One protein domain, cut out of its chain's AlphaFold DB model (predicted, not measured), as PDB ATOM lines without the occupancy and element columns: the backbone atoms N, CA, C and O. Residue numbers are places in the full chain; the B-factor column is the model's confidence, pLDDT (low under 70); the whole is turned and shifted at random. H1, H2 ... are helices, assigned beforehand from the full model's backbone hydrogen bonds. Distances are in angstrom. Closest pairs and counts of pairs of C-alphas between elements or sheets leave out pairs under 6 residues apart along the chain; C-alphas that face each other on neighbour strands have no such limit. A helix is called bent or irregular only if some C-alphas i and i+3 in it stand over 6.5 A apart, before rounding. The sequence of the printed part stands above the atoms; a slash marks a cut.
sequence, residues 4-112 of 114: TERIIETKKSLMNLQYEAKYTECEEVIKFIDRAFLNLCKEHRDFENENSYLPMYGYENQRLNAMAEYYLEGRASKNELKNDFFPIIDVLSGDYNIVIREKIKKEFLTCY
ATOM      1  N   THR A   4     -36.919 -12.253 -39.965       77.50
ATOM      2  CA  THR A   4     -37.463 -12.271 -41.329       77.50
ATOM      3  C   THR A   4     -36.381 -12.110 -42.400       77.50
ATOM      4  O   THR A   4     -36.374 -12.846 -43.383       77.50
ATOM      5  N   GLU A   5     -35.430 -11.191 -42.209       80.12
ATOM      6  CA  GLU A   5     -34.315 -10.989 -43.148       80.12
ATOM      7  C   GLU A   5     -33.411 -12.227 -43.201       80.12
ATOM      8  O   GLU A   5     -33.053 -12.685 -44.286       80.12
ATOM      9  N   ARG A   6     -33.124 -12.827 -42.039       78.25
ATOM     10  CA  ARG A   6     -32.328 -14.060 -41.928       78.25
ATOM     11  C   ARG A   6     -32.988 -15.239 -42.643       78.25
ATOM     12  O   ARG A   6     -32.308 -15.978 -43.355       78.25
ATOM     13  N   ILE A   7     -34.307 -15.385 -42.504       77.12
ATOM     14  CA  ILE A   7     -35.086 -16.410 -43.211       77.12
ATOM     15  C   ILE A   7     -34.998 -16.204 -44.725       77.12
ATOM     16  O   ILE A   7     -34.682 -17.142 -45.458       77.12
ATOM     17  N   ILE A   8     -35.216 -14.975 -45.200       77.62
ATOM     18  CA  ILE A   8     -35.177 -14.648 -46.631       77.62
ATOM     19  C   ILE A   8     -33.793 -14.939 -47.231       77.62
ATOM     20  O   ILE A   8     -33.704 -15.563 -48.289       77.62
ATOM     21  N   GLU A   9     -32.712 -14.509 -46.580       83.81
ATOM     22  CA  GLU A   9     -31.347 -14.722 -47.081       83.81
ATOM     23  C   GLU A   9     -30.934 -16.198 -47.079       83.81
ATOM     24  O   GLU A   9     -30.297 -16.673 -48.028       83.81
ATOM     25  N   THR A  10     -31.336 -16.945 -46.048       77.50
ATOM     26  CA  THR A  10     -31.046 -18.381 -45.949       77.50
ATOM     27  C   THR A  10     -31.794 -19.160 -47.029       77.50
ATOM     28  O   THR A  10     -31.179 -19.957 -47.737       77.50
ATOM     29  N   LYS A  11     -33.088 -18.870 -47.243       78.12
ATOM     30  CA  LYS A  11     -33.883 -19.476 -48.328       78.12
ATOM     31  C   LYS A  11     -33.288 -19.157 -49.701       78.12
ATOM     32  O   LYS A  11     -33.142 -20.063 -50.514       78.12
ATOM     33  N   LYS A  12     -32.849 -17.915 -49.946       82.81
ATOM     34  CA  LYS A  12     -32.148 -17.549 -51.195       82.81
ATOM     35  C   LYS A  12     -30.865 -18.353 -51.410       82.81
ATOM     36  O   LYS A  12     -30.624 -18.835 -52.510       82.81
ATOM     37  N   SER A  13     -30.054 -18.514 -50.366       82.06
ATOM     38  CA  SER A  13     -28.804 -19.281 -50.452       82.06
ATOM     39  C   SER A  13     -29.069 -20.760 -50.749       82.06
ATOM     40  O   SER A  13     -28.376 -21.358 -51.569       82.06
ATOM     41  N   LEU A  14     -30.109 -21.329 -50.135       77.38
ATOM     42  CA  LEU A  14     -30.550 -22.697 -50.394       77.38
ATOM     43  C   LEU A  14     -31.068 -22.867 -51.830       77.38
ATOM     44  O   LEU A  14     -30.672 -23.811 -52.506       77.38
ATOM     45  N   MET A  15     -31.868 -21.919 -52.327       77.19
ATOM     46  CA  MET A  15     -32.346 -21.908 -53.715       77.19
ATOM     47  C   MET A  15     -31.210 -21.819 -54.739       77.19
ATOM     48  O   MET A  15     -31.278 -22.456 -55.789       77.19
ATOM     49  N   ASN A  16     -30.150 -21.060 -54.448       79.81
ATOM     50  CA  ASN A  16     -28.986 -20.998 -55.331       79.81
ATOM     51  C   ASN A  16     -28.274 -22.355 -55.413       79.81
ATOM     52  O   ASN A  16     -27.996 -22.821 -56.515       79.81
ATOM     53  N   LEU A  17     -28.065 -23.027 -54.272       74.56
ATOM     54  CA  LEU A  17     -27.495 -24.381 -54.257       74.56
ATOM     55  C   LEU A  17     -28.363 -25.372 -55.039       74.56
ATOM     56  O   LEU A  17     -27.847 -26.175 -55.812       74.56
ATOM     57  N   GLN A  18     -29.685 -25.286 -54.887       71.00
ATOM     58  CA  GLN A  18     -30.631 -26.099 -55.651       71.00
ATOM     59  C   GLN A  18     -30.482 -25.908 -57.167       71.00
ATOM     60  O   GLN A  18     -30.452 -26.890 -57.914       71.00
ATOM     61  N   TYR A  19     -30.399 -24.657 -57.627       72.00
ATOM     62  CA  TYR A  19     -30.304 -24.334 -59.050       72.00
ATOM     63  C   TYR A  19     -28.975 -24.798 -59.659       72.00
ATOM     64  O   TYR A  19     -28.964 -25.413 -60.724       72.00
ATOM     65  N   GLU A  20     -27.864 -24.559 -58.960       70.44
ATOM     66  CA  GLU A  20     -26.526 -24.983 -59.392       70.44
ATOM     67  C   GLU A  20     -26.393 -26.510 -59.449       70.44
ATOM     68  O   GLU A  20     -25.782 -27.042 -60.376       70.44
ATOM     69  N   ALA A  21     -27.018 -27.224 -58.508       62.38
ATOM     70  CA  ALA A  21     -26.981 -28.682 -58.441       62.38
ATOM     71  C   ALA A  21     -27.923 -29.391 -59.438       62.38
ATOM     72  O   ALA A  21     -27.927 -30.620 -59.479       62.38
ATOM     73  N   LYS A  22     -28.747 -28.660 -60.216       64.38
ATOM     74  CA  LYS A  22     -29.839 -29.227 -61.047       64.38
ATOM     75  C   LYS A  22     -30.702 -30.243 -60.280       64.38
ATOM     76  O   LYS A  22     -31.087 -31.288 -60.796       64.38
ATOM     77  N   TYR A  23     -30.986 -29.956 -59.011       65.38
ATOM     78  CA  TYR A  23     -31.358 -30.988 -58.038       65.38
ATOM     79  C   TYR A  23     -32.700 -31.702 -58.317       65.38
ATOM     80  O   TYR A  23     -32.916 -32.800 -57.809       65.38
ATOM     81  N   THR A  24     -33.585 -31.129 -59.145       55.84
ATOM     82  CA  THR A  24     -34.804 -31.802 -59.635       55.84
ATOM     83  C   THR A  24     -34.502 -33.084 -60.418       55.84
ATOM     84  O   THR A  24     -35.397 -33.889 -60.645       55.84
ATOM     85  N   GLU A  25     -33.246 -33.284 -60.819       57.25
ATOM     86  CA  GLU A  25     -32.740 -34.468 -61.514       57.25
ATOM     87  C   GLU A  25     -31.945 -35.406 -60.574       57.25
ATOM     88  O   GLU A  25     -31.474 -36.457 -61.003       57.25
ATOM     89  N   CYS A  26     -31.787 -35.058 -59.287       73.19
ATOM     90  CA  CYS A  26     -30.964 -35.797 -58.326       73.19
ATOM     91  C   CYS A  26     -31.819 -36.658 -57.377       73.19
ATOM     92  O   CYS A  26     -32.288 -36.192 -56.336       73.19
ATOM     93  N   GLU A  27     -31.981 -37.944 -57.708       79.50
ATOM     94  CA  GLU A  27     -32.774 -38.903 -56.914       79.50
ATOM     95  C   GLU A  27     -32.352 -38.997 -55.440       79.50
ATOM     96  O   GLU A  27     -33.177 -39.283 -54.571       79.50
ATOM     97  N   GLU A  28     -31.069 -38.793 -55.142       82.31
ATOM     98  CA  GLU A  28     -30.547 -38.873 -53.778       82.31
ATOM     99  C   GLU A  28     -31.059 -37.718 -52.908       82.31
ATOM    100  O   GLU A  28     -31.571 -37.955 -51.814       82.31
ATOM    101  N   VAL A  29     -31.019 -36.483 -53.418       83.69
ATOM    102  CA  VAL A  29     -31.549 -35.303 -52.712       83.69
ATOM    103  C   VAL A  29     -33.049 -35.449 -52.466       83.69
ATOM    104  O   VAL A  29     -33.517 -35.163 -51.365       83.69
ATOM    105  N   ILE A  30     -33.796 -35.928 -53.466       86.69
ATOM    106  CA  ILE A  30     -35.247 -36.134 -53.361       86.69
ATOM    107  C   ILE A  30     -35.568 -37.100 -52.211       86.69
ATOM    108  O   ILE A  30     -36.402 -36.786 -51.365       86.69
ATOM    109  N   LYS A  31     -34.831 -38.215 -52.094       88.12
ATOM    110  CA  LYS A  31     -34.995 -39.174 -50.986       88.12
ATOM    111  C   LYS A  31     -34.761 -38.536 -49.616       88.12
ATOM    112  O   LYS A  31     -35.500 -38.832 -48.677       88.12
ATOM    113  N   PHE A  32     -33.754 -37.670 -49.483       90.56
ATOM    114  CA  PHE A  32     -33.511 -36.956 -48.226       90.56
ATOM    115  C   PHE A  32     -34.620 -35.950 -47.906       90.56
ATOM    116  O   PHE A  32     -35.062 -35.898 -46.758       90.56
ATOM    117  N   ILE A  33     -35.107 -35.200 -48.902       91.81
ATOM    118  CA  ILE A  33     -36.222 -34.255 -48.735       91.81
ATOM    119  C   ILE A  33     -37.487 -34.988 -48.288       91.81
ATOM    120  O   ILE A  33     -38.105 -34.586 -47.302       91.81
ATOM    121  N   ASP A  34     -37.851 -36.073 -48.970       91.44
ATOM    122  CA  ASP A  34     -39.045 -36.855 -48.649       91.44
ATOM    123  C   ASP A  34     -38.971 -37.429 -47.235       91.44
ATOM    124  O   ASP A  34     -39.916 -37.289 -46.459       91.44
ATOM    125  N   ARG A  35     -37.828 -38.025 -46.871       93.31
ATOM    126  CA  ARG A  35     -37.616 -38.581 -45.531       93.31
ATOM    127  C   ARG A  35     -37.734 -37.508 -44.453       93.31
ATOM    128  O   ARG A  35     -38.461 -37.704 -43.484       93.31
ATOM    129  N   ALA A  36     -37.027 -36.390 -44.615       94.88
ATOM    130  CA  ALA A  36     -37.016 -35.306 -43.639       94.88
ATOM    131  C   ALA A  36     -38.408 -34.688 -43.458       94.88
ATOM    132  O   ALA A  36     -38.834 -34.442 -42.332       94.88
ATOM    133  N   PHE A  37     -39.139 -34.491 -44.558       95.38
ATOM    134  CA  PHE A  37     -40.483 -33.927 -44.517       95.38
ATOM    135  C   PHE A  37     -41.468 -34.867 -43.819       95.38
ATOM    136  O   PHE A  37     -42.225 -34.433 -42.957       95.38
ATOM    137  N   LEU A  38     -41.437 -36.161 -44.152       94.00
ATOM    138  CA  LEU A  38     -42.300 -37.158 -43.514       94.00
ATOM    139  C   LEU A  38     -41.993 -37.311 -42.021       94.00
ATOM    140  O   LEU A  38     -42.924 -37.438 -41.226       94.00
ATOM    141  N   ASN A  39     -40.714 -37.265 -41.635       95.12
ATOM    142  CA  ASN A  39     -40.319 -37.254 -40.228       95.12
ATOM    143  C   ASN A  39     -40.900 -36.032 -39.507       95.12
ATOM    144  O   ASN A  39     -41.531 -36.196 -38.468       95.12
ATOM    145  N   LEU A  40     -40.772 -34.832 -40.081       95.56
ATOM    146  CA  LEU A  40     -41.356 -33.630 -39.486       95.56
ATOM    147  C   LEU A  40     -42.880 -33.711 -39.375       95.56
ATOM    148  O   LEU A  40     -43.402 -33.417 -38.309       95.56
ATOM    149  N   CYS A  41     -43.596 -34.166 -40.407       95.25
ATOM    150  CA  CYS A  41     -45.048 -34.364 -40.309       95.25
ATOM    151  C   CYS A  41     -45.424 -35.352 -39.195       95.25
ATOM    152  O   CYS A  41     -46.411 -35.158 -38.494       95.25
ATOM    153  N   LYS A  42     -44.634 -36.414 -39.017       94.94
ATOM    154  CA  LYS A  42     -44.886 -37.435 -37.998       94.94
ATOM    155  C   LYS A  42     -44.647 -36.921 -36.576       94.94
ATOM    156  O   LYS A  42     -45.398 -37.285 -35.673       94.94
ATOM    157  N   GLU A  43     -43.596 -36.133 -36.372       95.56
ATOM    158  CA  GLU A  43     -43.187 -35.661 -35.045       95.56
ATOM    159  C   GLU A  43     -43.861 -34.325 -34.658       95.56
ATOM    160  O   GLU A  43     -44.097 -34.077 -33.475       95.56
ATOM    161  N   HIS A  44     -44.260 -33.501 -35.637       96.44
ATOM    162  CA  HIS A  44     -44.811 -32.153 -35.442       96.44
ATOM    163  C   HIS A  44     -46.174 -31.997 -36.130       96.44
ATOM    164  O   HIS A  44     -46.283 -31.739 -37.330       96.44
ATOM    165  N   ARG A  45     -47.252 -32.130 -35.348       95.81
ATOM    166  CA  ARG A  45     -48.634 -32.074 -35.862       95.81
ATOM    167  C   ARG A  45     -48.999 -30.710 -36.462       95.81
ATOM    168  O   ARG A  45     -49.805 -30.633 -37.383       95.81
ATOM    169  N   ASP A  46     -48.467 -29.624 -35.918       96.44
ATOM    170  CA  ASP A  46     -48.637 -28.277 -36.470       96.44
ATOM    171  C   ASP A  46     -47.993 -28.163 -37.858       96.44
ATOM    172  O   ASP A  46     -48.651 -27.684 -38.780       96.44
ATOM    173  N   PHE A  47     -46.782 -28.703 -38.037       96.81
ATOM    174  CA  PHE A  47     -46.140 -28.781 -39.351       96.81
ATOM    175  C   PHE A  47     -46.967 -29.606 -40.347       96.81
ATOM    176  O   PHE A  47     -47.183 -29.157 -41.474       96.81
ATOM    177  N   GLU A  48     -47.461 -30.781 -39.935       95.88
ATOM    178  CA  GLU A  48     -48.328 -31.631 -40.766       95.88
ATOM    179  C   GLU A  48     -49.584 -30.878 -41.215       95.88
ATOM    180  O   GLU A  48     -49.909 -30.858 -42.402       95.88
ATOM    181  N   ASN A  49     -50.273 -30.211 -40.287       95.31
ATOM    182  CA  ASN A  49     -51.491 -29.467 -40.594       95.31
ATOM    183  C   ASN A  49     -51.222 -28.317 -41.571       95.31
ATOM    184  O   ASN A  49     -51.940 -28.179 -42.566       95.31
ATOM    185  N   GLU A  50     -50.178 -27.524 -41.308       95.31
ATOM    186  CA  GLU A  50     -49.773 -26.385 -42.137       95.31
ATOM    187  C   GLU A  50     -49.366 -26.807 -43.551       95.31
ATOM    188  O   GLU A  50     -49.527 -26.015 -44.472       95.31
ATOM    189  N   ASN A  51     -48.884 -28.039 -43.743       94.50
ATOM    190  CA  ASN A  51     -48.304 -28.504 -45.007       94.50
ATOM    191  C   ASN A  51     -49.014 -29.723 -45.621       94.50
ATOM    192  O   ASN A  51     -48.523 -30.301 -46.592       94.50
ATOM    193  N   SER A  52     -50.193 -30.084 -45.113       89.94
ATOM    194  CA  SER A  52     -51.007 -31.232 -45.559       89.94
ATOM    195  C   SER A  52     -51.390 -31.199 -47.045       89.94
ATOM    196  O   SER A  52     -51.712 -32.229 -47.636       89.94
ATOM    197  N   TYR A  53     -51.329 -30.022 -47.671       87.50
ATOM    198  CA  TYR A  53     -51.605 -29.822 -49.091       87.50
ATOM    199  C   TYR A  53     -50.429 -30.181 -50.014       87.50
ATOM    200  O   TYR A  53     -50.606 -30.158 -51.232       87.50
ATOM    201  N   LEU A  54     -49.234 -30.469 -49.480       89.19
ATOM    202  CA  LEU A  54     -48.050 -30.811 -50.272       89.19
ATOM    203  C   LEU A  54     -48.029 -32.324 -50.573       89.19
ATOM    204  O   LEU A  54     -47.724 -33.117 -49.682       89.19
ATOM    205  N   PRO A  55     -48.330 -32.760 -51.815       80.00
ATOM    206  CA  PRO A  55     -48.358 -34.177 -52.164       80.00
ATOM    207  C   PRO A  55     -46.940 -34.750 -52.261       80.00
ATOM    208  O   PRO A  55     -45.972 -34.001 -52.393       80.00
ATOM    209  N   MET A  56     -46.831 -36.085 -52.256       70.44
ATOM    210  CA  MET A  56     -45.566 -36.834 -52.159       70.44
ATOM    211  C   MET A  56     -44.647 -36.768 -53.397       70.44
ATOM    212  O   MET A  56     -43.457 -37.019 -53.254       70.44
ATOM    213  N   TYR A  57     -45.112 -36.324 -54.569       73.56
ATOM    214  CA  TYR A  57     -44.275 -36.248 -55.779       73.56
ATOM    215  C   TYR A  57     -44.383 -34.891 -56.474       73.56
ATOM    216  O   TYR A  57     -45.495 -34.400 -56.661       73.56
ATOM    217  N   GLY A  58     -43.249 -34.318 -56.892       77.94
ATOM    218  CA  GLY A  58     -43.175 -33.099 -57.709       77.94
ATOM    219  C   GLY A  58     -43.281 -31.784 -56.928       77.94
ATOM    220  O   GLY A  58     -43.509 -30.735 -57.527       77.94
ATOM    221  N   TYR A  59     -43.162 -31.839 -55.596       87.06
ATOM    222  CA  TYR A  59     -43.277 -30.683 -54.690       87.06
ATOM    223  C   TYR A  59     -42.066 -30.545 -53.754       87.06
ATOM    224  O   TYR A  59     -42.147 -29.952 -52.679       87.06
ATOM    225  N   GLU A  60     -40.923 -31.100 -54.145       86.56
ATOM    226  CA  GLU A  60     -39.713 -31.176 -53.327       86.56
ATOM    227  C   GLU A  60     -39.192 -29.774 -52.973       86.56
ATOM    228  O   GLU A  60     -38.749 -29.539 -51.852       86.56
ATOM    229  N   ASN A  61     -39.326 -28.811 -53.893       84.62
ATOM    230  CA  ASN A  61     -39.004 -27.397 -53.656       84.62
ATOM    231  C   ASN A  61     -39.855 -26.787 -52.537       84.62
ATOM    232  O   ASN A  61     -39.350 -26.105 -51.646       84.62
ATOM    233  N   GLN A  62     -41.166 -27.005 -52.596       89.12
ATOM    234  CA  GLN A  62     -42.122 -26.469 -51.637       89.12
ATOM    235  C   GLN A  62     -41.903 -27.099 -50.263       89.12
ATOM    236  O   GLN A  62     -41.876 -26.384 -49.265       89.12
ATOM    237  N   ARG A  63     -41.654 -28.413 -50.216       91.62
ATOM    238  CA  ARG A  63     -41.341 -29.121 -48.970       91.62
ATOM    239  C   ARG A  63     -40.028 -28.660 -48.362       91.62
ATOM    240  O   ARG A  63     -39.980 -28.413 -47.162       91.62
ATOM    241  N   LEU A  64     -38.985 -28.473 -49.171       90.88
ATOM    242  CA  LEU A  64     -37.721 -27.937 -48.676       90.88
ATOM    243  C   LEU A  64     -37.899 -26.535 -48.083       90.88
ATOM    244  O   LEU A  64     -37.392 -26.263 -46.998       90.88
ATOM    245  N   ASN A  65     -38.651 -25.669 -48.766       90.38
ATOM    246  CA  ASN A  65     -38.950 -24.323 -48.281       90.38
ATOM    247  C   ASN A  65     -39.732 -24.331 -46.964       90.38
ATOM    248  O   ASN A  65     -39.379 -23.571 -46.064       90.38
ATOM    249  N   ALA A  66     -40.751 -25.185 -46.847       93.38
ATOM    250  CA  ALA A  66     -41.539 -25.333 -45.627       93.38
ATOM    251  C   ALA A  66     -40.669 -25.799 -44.450       93.38
ATOM    252  O   ALA A  66     -40.689 -25.191 -43.383       93.38
ATOM    253  N   MET A  67     -39.848 -26.833 -44.659       95.06
ATOM    254  CA  MET A  67     -38.921 -27.323 -43.633       95.06
ATOM    255  C   MET A  67     -37.900 -26.256 -43.229       95.06
ATOM    256  O   MET A  67     -37.655 -26.062 -42.041       95.06
ATOM    257  N   ALA A  68     -37.311 -25.549 -44.200       93.38
ATOM    258  CA  ALA A  68     -36.332 -24.500 -43.933       93.38
ATOM    259  C   ALA A  68     -36.914 -23.410 -43.021       93.38
ATOM    260  O   ALA A  68     -36.273 -23.002 -42.058       93.38
ATOM    261  N   GLU A  69     -38.132 -22.961 -43.315       93.00
ATOM    262  CA  GLU A  69     -38.840 -21.953 -42.526       93.00
ATOM    263  C   GLU A  69     -39.124 -22.456 -41.110       93.00
ATOM    264  O   GLU A  69     -38.705 -21.822 -40.145       93.00
ATOM    265  N   TYR A  70     -39.684 -23.660 -40.987       94.88
ATOM    266  CA  TYR A  70     -39.998 -24.278 -39.700       94.88
ATOM    267  C   TYR A  70     -38.771 -24.416 -38.780       94.88
ATOM    268  O   TYR A  70     -38.820 -24.104 -37.586       94.88
ATOM    269  N   TYR A  71     -37.628 -24.832 -39.336       94.44
ATOM    270  CA  TYR A  71     -36.379 -24.928 -38.582       94.44
ATOM    271  C   TYR A  71     -35.784 -23.565 -38.212       94.44
ATOM    272  O   TYR A  71     -35.186 -23.449 -37.141       94.44
ATOM    273  N   LEU A  72     -35.910 -22.550 -39.074       91.69
ATOM    274  CA  LEU A  72     -35.412 -21.196 -38.800       91.69
ATOM    275  C   LEU A  72     -36.281 -20.448 -37.785       91.69
ATOM    276  O   LEU A  72     -35.771 -19.582 -37.078       91.69
ATOM    277  N   GLU A  73     -37.554 -20.815 -37.666       91.06
ATOM    278  CA  GLU A  73     -38.443 -20.378 -36.586       91.06
ATOM    279  C   GLU A  73     -38.124 -21.057 -35.241       91.06
ATOM    280  O   GLU A  73     -38.662 -20.659 -34.211       91.06
ATOM    281  N   GLY A  74     -37.239 -22.063 -35.229       91.06
ATOM    282  CA  GLY A  74     -36.861 -22.800 -34.019       91.06
ATOM    283  C   GLY A  74     -37.957 -23.733 -33.497       91.06
ATOM    284  O   GLY A  74     -37.973 -24.040 -32.308       91.06
ATOM    285  N   ARG A  75     -38.892 -24.152 -34.363       93.25
ATOM    286  CA  ARG A  75     -40.079 -24.932 -33.972       93.25
ATOM    287  C   ARG A  75     -39.807 -26.432 -33.819       93.25
ATOM    288  O   ARG A  75     -40.428 -27.070 -32.978       93.25
ATOM    289  N   ALA A  76     -38.848 -26.978 -34.568       93.75
ATOM    290  CA  ALA A  76     -38.347 -28.349 -34.405       93.75
ATOM    291  C   ALA A  76     -37.076 -28.387 -33.546       93.75
ATOM    292  O   ALA A  76     -36.471 -27.356 -33.290       93.75
ATOM    293  N   SER A  77     -36.617 -29.560 -33.102       93.69
ATOM    294  CA  SER A  77     -35.400 -29.650 -32.287       93.69
ATOM    295  C   SER A  77     -34.107 -29.513 -33.105       93.69
ATOM    296  O   SER A  77     -33.997 -29.920 -34.265       93.69
ATOM    297  N   LYS A  78     -33.042 -29.048 -32.436       94.38
ATOM    298  CA  LYS A  78     -31.677 -29.004 -32.994       94.38
ATOM    299  C   LYS A  78     -31.169 -30.378 -33.456       94.38
ATOM    300  O   LYS A  78     -30.323 -30.444 -34.346       94.38
ATOM    301  N   ASN A  79     -31.636 -31.467 -32.841       93.88
ATOM    302  CA  ASN A  79     -31.239 -32.823 -33.225       93.88
ATOM    303  C   ASN A  79     -31.915 -33.258 -34.529       93.88
ATOM    304  O   ASN A  79     -31.238 -33.809 -35.391       93.88
ATOM    305  N   GLU A  80     -33.203 -32.963 -34.703       93.31
ATOM    306  CA  GLU A  80     -33.924 -33.228 -35.957       93.31
ATOM    307  C   GLU A  80     -33.309 -32.441 -37.117       93.31
ATOM    308  O   GLU A  80     -32.962 -33.028 -38.139       93.31
ATOM    309  N   LEU A  81     -33.012 -31.151 -36.909       94.88
ATOM    310  CA  LEU A  81     -32.304 -30.317 -37.887       94.88
ATOM    311  C   LEU A  81     -31.014 -30.988 -38.388       94.88
ATOM    312  O   LEU A  81     -30.760 -31.064 -39.593       94.88
ATOM    313  N   LYS A  82     -30.183 -31.468 -37.456       94.75
ATOM    314  CA  LYS A  82     -28.890 -32.090 -37.768       94.75
ATOM    315  C   LYS A  82     -29.032 -33.446 -38.453       94.75
ATOM    316  O   LYS A  82     -28.210 -33.767 -39.305       94.75
ATOM    317  N   ASN A  83     -30.025 -34.239 -38.065       93.62
ATOM    318  CA  ASN A  83     -30.179 -35.607 -38.550       93.62
ATOM    319  C   ASN A  83     -30.928 -35.682 -39.883       93.62
ATOM    320  O   ASN A  83     -30.642 -36.576 -40.679       93.62
ATOM    321  N   ASP A  84     -31.857 -34.756 -40.130       92.19
ATOM    322  CA  ASP A  84     -32.765 -34.809 -41.274       92.19
ATOM    323  C   ASP A  84     -32.524 -33.701 -42.299       92.19
ATOM    324  O   ASP A  84     -32.465 -33.988 -43.493       92.19
ATOM    325  N   PHE A  85     -32.319 -32.453 -41.871       93.50
ATOM    326  CA  PHE A  85     -32.203 -31.333 -42.810       93.50
ATOM    327  C   PHE A  85     -30.769 -31.084 -43.290       93.50
ATOM    328  O   PHE A  85     -30.533 -30.802 -44.463       93.50
ATOM    329  N   PHE A  86     -29.779 -31.212 -42.406       94.06
ATOM    330  CA  PHE A  86     -28.371 -31.001 -42.764       94.06
ATOM    331  C   PHE A  86     -27.842 -31.941 -43.853       94.06
ATOM    332  O   PHE A  86     -27.124 -31.429 -44.714       94.06
ATOM    333  N   PRO A  87     -28.220 -33.235 -43.899       92.00
ATOM    334  CA  PRO A  87     -27.870 -34.103 -45.019       92.00
ATOM    335  C   PRO A  87     -28.349 -33.570 -46.374       92.00
ATOM    336  O   PRO A  87     -27.636 -33.700 -47.362       92.00
ATOM    337  N   ILE A  88     -29.509 -32.904 -46.429       91.31
ATOM    338  CA  ILE A  88     -29.994 -32.279 -47.668       91.31
ATOM    339  C   ILE A  88     -29.027 -31.174 -48.109       91.31
ATOM    340  O   ILE A  88     -28.642 -31.116 -49.274       91.31
ATOM    341  N   ILE A  89     -28.595 -30.321 -47.173       89.50
ATOM    342  CA  ILE A  89     -27.624 -29.251 -47.449       89.50
ATOM    343  C   ILE A  89     -26.283 -29.848 -47.902       89.50
ATOM    344  O   ILE A  89     -25.676 -29.325 -48.833       89.50
ATOM    345  N   ASP A  90     -25.833 -30.937 -47.271       88.62
ATOM    346  CA  ASP A  90     -24.594 -31.628 -47.642       88.62
ATOM    347  C   ASP A  90     -24.628 -32.088 -49.100       88.62
ATOM    348  O   ASP A  90     -23.751 -31.702 -49.876       88.62
ATOM    349  N   VAL A  91     -25.674 -32.820 -49.494       85.88
ATOM    350  CA  VAL A  91     -25.808 -33.320 -50.868       85.88
ATOM    351  C   VAL A  91     -25.968 -32.168 -51.867       85.88
ATOM    352  O   VAL A  91     -25.308 -32.171 -52.902       85.88
ATOM    353  N   LEU A  92     -26.767 -31.141 -51.548       82.75
ATOM    354  CA  LEU A  92     -26.944 -29.967 -52.416       82.75
ATOM    355  C   LEU A  92     -25.645 -29.182 -52.639       82.75
ATOM    356  O   LEU A  92     -25.451 -28.593 -53.698       82.75
ATOM    357  N   SER A  93     -24.765 -29.138 -51.641       80.00
ATOM    358  CA  SER A  93     -23.504 -28.402 -51.738       80.00
ATOM    359  C   SER A  93     -22.399 -29.154 -52.486       80.00
ATOM    360  O   SER A  93     -21.491 -28.518 -53.029       80.00
ATOM    361  N   GLY A  94     -22.459 -30.489 -52.512       75.19
ATOM    362  CA  GLY A  94     -21.369 -31.334 -52.998       75.19
ATOM    363  C   GLY A  94     -20.018 -31.018 -52.336       75.19
ATOM    364  O   GLY A  94     -19.934 -30.367 -51.293       75.19
ATOM    365  N   ASP A  95     -18.929 -31.444 -52.977       69.88
ATOM    366  CA  ASP A  95     -17.567 -31.238 -52.457       69.88
ATOM    367  C   ASP A  95     -17.002 -29.831 -52.730       69.88
ATOM    368  O   ASP A  95     -15.983 -29.438 -52.159       69.88
ATOM    369  N   TYR A  96     -17.658 -29.042 -53.586       64.50
ATOM    370  CA  TYR A  96     -17.119 -27.774 -54.091       64.50
ATOM    371  C   TYR A  96     -17.580 -26.542 -53.298       64.50
ATOM    372  O   TYR A  96     -16.890 -25.524 -53.302       64.50
ATOM    373  N   ASN A  97     -18.700 -26.630 -52.570       74.75
ATOM    374  CA  ASN A  97     -19.319 -25.486 -51.887       74.75
ATOM    375  C   ASN A  97     -19.268 -25.580 -50.350       74.75
ATOM    376  O   ASN A  97     -20.184 -25.130 -49.659       74.75
ATOM    377  N   ILE A  98     -18.172 -26.111 -49.791       78.94
ATOM    378  CA  ILE A  98     -17.991 -26.302 -48.337       78.94
ATOM    379  C   ILE A  98     -18.209 -24.998 -47.552       78.94
ATOM    380  O   ILE A  98     -18.925 -24.985 -46.556       78.94
ATOM    381  N   VAL A  99     -17.641 -23.873 -48.004       83.44
ATOM    382  CA  VAL A  99     -17.772 -22.582 -47.299       83.44
ATOM    383  C   VAL A  99     -19.233 -22.121 -47.232       83.44
ATOM    384  O   VAL A  99     -19.687 -21.638 -46.195       83.44
ATOM    385  N   ILE A 100     -19.982 -22.292 -48.323       81.88
ATOM    386  CA  ILE A 100     -21.398 -21.909 -48.404       81.88
ATOM    387  C   ILE A 100     -22.238 -22.827 -47.514       81.88
ATOM    388  O   ILE A 100     -23.062 -22.344 -46.739       81.88
ATOM    389  N   ARG A 101     -21.981 -24.136 -47.562       86.81
ATOM    390  CA  ARG A 101     -22.632 -25.146 -46.723       86.81
ATOM    391  C   ARG A 101     -22.503 -24.841 -45.237       86.81
ATOM    392  O   ARG A 101     -23.510 -24.800 -44.533       86.81
ATOM    393  N   GLU A 102     -21.282 -24.591 -44.762       90.19
ATOM    394  CA  GLU A 102     -21.046 -24.274 -43.349       90.19
ATOM    395  C   GLU A 102     -21.720 -22.956 -42.950       90.19
ATOM    396  O   GLU A 102     -22.287 -22.856 -41.861       90.19
ATOM    397  N   LYS A 103     -21.732 -21.958 -43.847       88.69
ATOM    398  CA  LYS A 103     -22.438 -20.694 -43.610       88.69
ATOM    399  C   LYS A 103     -23.943 -20.914 -43.433       88.69
ATOM    400  O   LYS A 103     -24.507 -20.421 -42.462       88.69
ATOM    401  N   ILE A 104     -24.577 -21.682 -44.322       88.56
ATOM    402  CA  ILE A 104     -26.013 -21.990 -44.233       88.56
ATOM    403  C   ILE A 104     -26.306 -22.767 -42.947       88.56
ATOM    404  O   ILE A 104     -27.178 -22.369 -42.179       88.56
ATOM    405  N   LYS A 105     -25.555 -23.839 -42.662       93.00
ATOM    406  CA  LYS A 105     -25.741 -24.641 -41.441       93.00
ATOM    407  C   LYS A 105     -25.611 -23.795 -40.174       93.00
ATOM    408  O   LYS A 105     -26.404 -23.964 -39.249       93.00
ATOM    409  N   LYS A 106     -24.653 -22.864 -40.133       92.12
ATOM    410  CA  LYS A 106     -24.484 -21.943 -39.005       92.12
ATOM    411  C   LYS A 106     -25.719 -21.068 -38.793       92.12
ATOM    412  O   LYS A 106     -26.156 -20.939 -37.653       92.12
ATOM    413  N   GLU A 107     -26.313 -20.528 -39.857       89.81
ATOM    414  CA  GLU A 107     -27.542 -19.731 -39.738       89.81
ATOM    415  C   GLU A 107     -28.679 -20.527 -39.095       89.81
ATOM    416  O   GLU A 107     -29.298 -20.035 -38.154       89.81
ATOM    417  N   PHE A 108     -28.885 -21.785 -39.490       92.00
ATOM    418  CA  PHE A 108     -29.867 -22.644 -38.824       92.00
ATOM    419  C   PHE A 108     -29.552 -22.868 -37.337       92.00
ATOM    420  O   PHE A 108     -30.455 -22.835 -36.508       92.00
ATOM    421  N   LEU A 109     -28.282 -23.083 -36.973       93.19
ATOM    422  CA  LEU A 109     -27.903 -23.374 -35.583       93.19
ATOM    423  C   LEU A 109     -28.094 -22.188 -34.639       93.19
ATOM    424  O   LEU A 109     -28.461 -22.409 -33.488       93.19
ATOM    425  N   THR A 110     -27.883 -20.959 -35.108       89.50
ATOM    426  CA  THR A 110     -28.040 -19.753 -34.269       89.50
ATOM    427  C   THR A 110     -29.469 -19.548 -33.751       89.50
ATOM    428  O   THR A 110     -29.651 -18.888 -32.734       89.50
ATOM    429  N   CYS A 111     -30.491 -20.137 -34.386       83.50
ATOM    430  CA  CYS A 111     -31.865 -20.112 -33.869       83.50
ATOM    431  C   CYS A 111     -32.039 -20.935 -32.577       83.50
ATOM    432  O   CYS A 111     -33.031 -20.768 -31.876       83.50
ATOM    433  N   TYR A 112     -31.061 -21.782 -32.240       84.06
ATOM    434  CA  TYR A 112     -31.052 -22.679 -31.079       84.06
ATOM    435  C   TYR A 112     -30.007 -22.297 -30.023       84.06
ATOM    436  O   TYR A 112     -29.671 -23.116 -29.169       84.06
TER     437      TYR A 112
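AT A GLANCE: This is residues 4 to 112 of the 114 residues of an uncharacterized protein of Clostridium botulinum C/D str. BKT12695 (UniProt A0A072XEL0). H2, H5 and H6 lie side by side in a curved row, with H5 between the other two, and H1 and H4 make a second layer over one side of this row, H4 packing on H2 and H1 on H5 and H6. Short H3 turns off at the end of H2. The printed part has 109 residues with six named helices, H1 to H6 in chain order, no named strand, and the class all helix. It is compact, with a radius of gyration of the C-alphas of 12.8 A, and rounded, spanning 36 by 31 by 23 A.

HOW THE PARTS SIT: H1, residues 4 to 20, is apart from H2, residues 27 to 43. H2 touches H3, residues 45 to 51, only at the corner, closest at C-alphas 41 and 48, 4.3 A. H4, residues 60 to 72, touches H2 at a steep tilt of 49 degrees, closest at C-alphas 33 and 64, 6.5 A. H4 also touches residues 7 to 11 of H1, opposite ways at 34 degrees, a shallow tilt only just short of steep, closest at C-alphas 7 and 72, 6.5 A. H5, residues 78 to 93, touches H2, opposite ways at a shallow tilt of 17 degrees, closest at C-alphas 36 and 84, 4.9 A. Residues 89 to 93 of H5 touch residues 14 to 18 of H1, closest at C-alphas 17 and 92, 5.9 A. H6, residues 98 to 110, forms a helical hairpin with H5, at a shallow tilt of 22 degrees, closest at C-alphas 93 and 101, 6.0 A. Residues 104 to 107 of H6 touch H1, closest at C-alphas 10 and 104, 6.4 A. H1, H4, H5 and H6 form an up-and-down bundle, each running against the one before it. Every O i to N i+4 pair is within hydrogen-bond range in H1, H2, H3, H4 and H6, and 9 of 12 are in H5.

IN THESE COORDINATES: H1 begins at C-alpha 4, (-37.463, -12.271, -41.329), and is 24.6 A long; H2 is 24.4 A, H4 18.1 A and H5 20.5 A. H5 has a kink of 38 degrees near residue 85; it is neither bent nor irregular, but only just, with C-alphas 83 and 86 6.5 A apart. H6, 18.5 A, ends at C-alpha 110, (-28.040, -19.753, -34.269).

THE WHOLE: The C-alphas of Asn 49 and Tyr 96, the two farthest apart, are 37.0 A from each other. The printed part has no cut and no long link. The mean pLDDT of the printed part is 86.0; residues 21 to 25 and 95 to 96 are under 70.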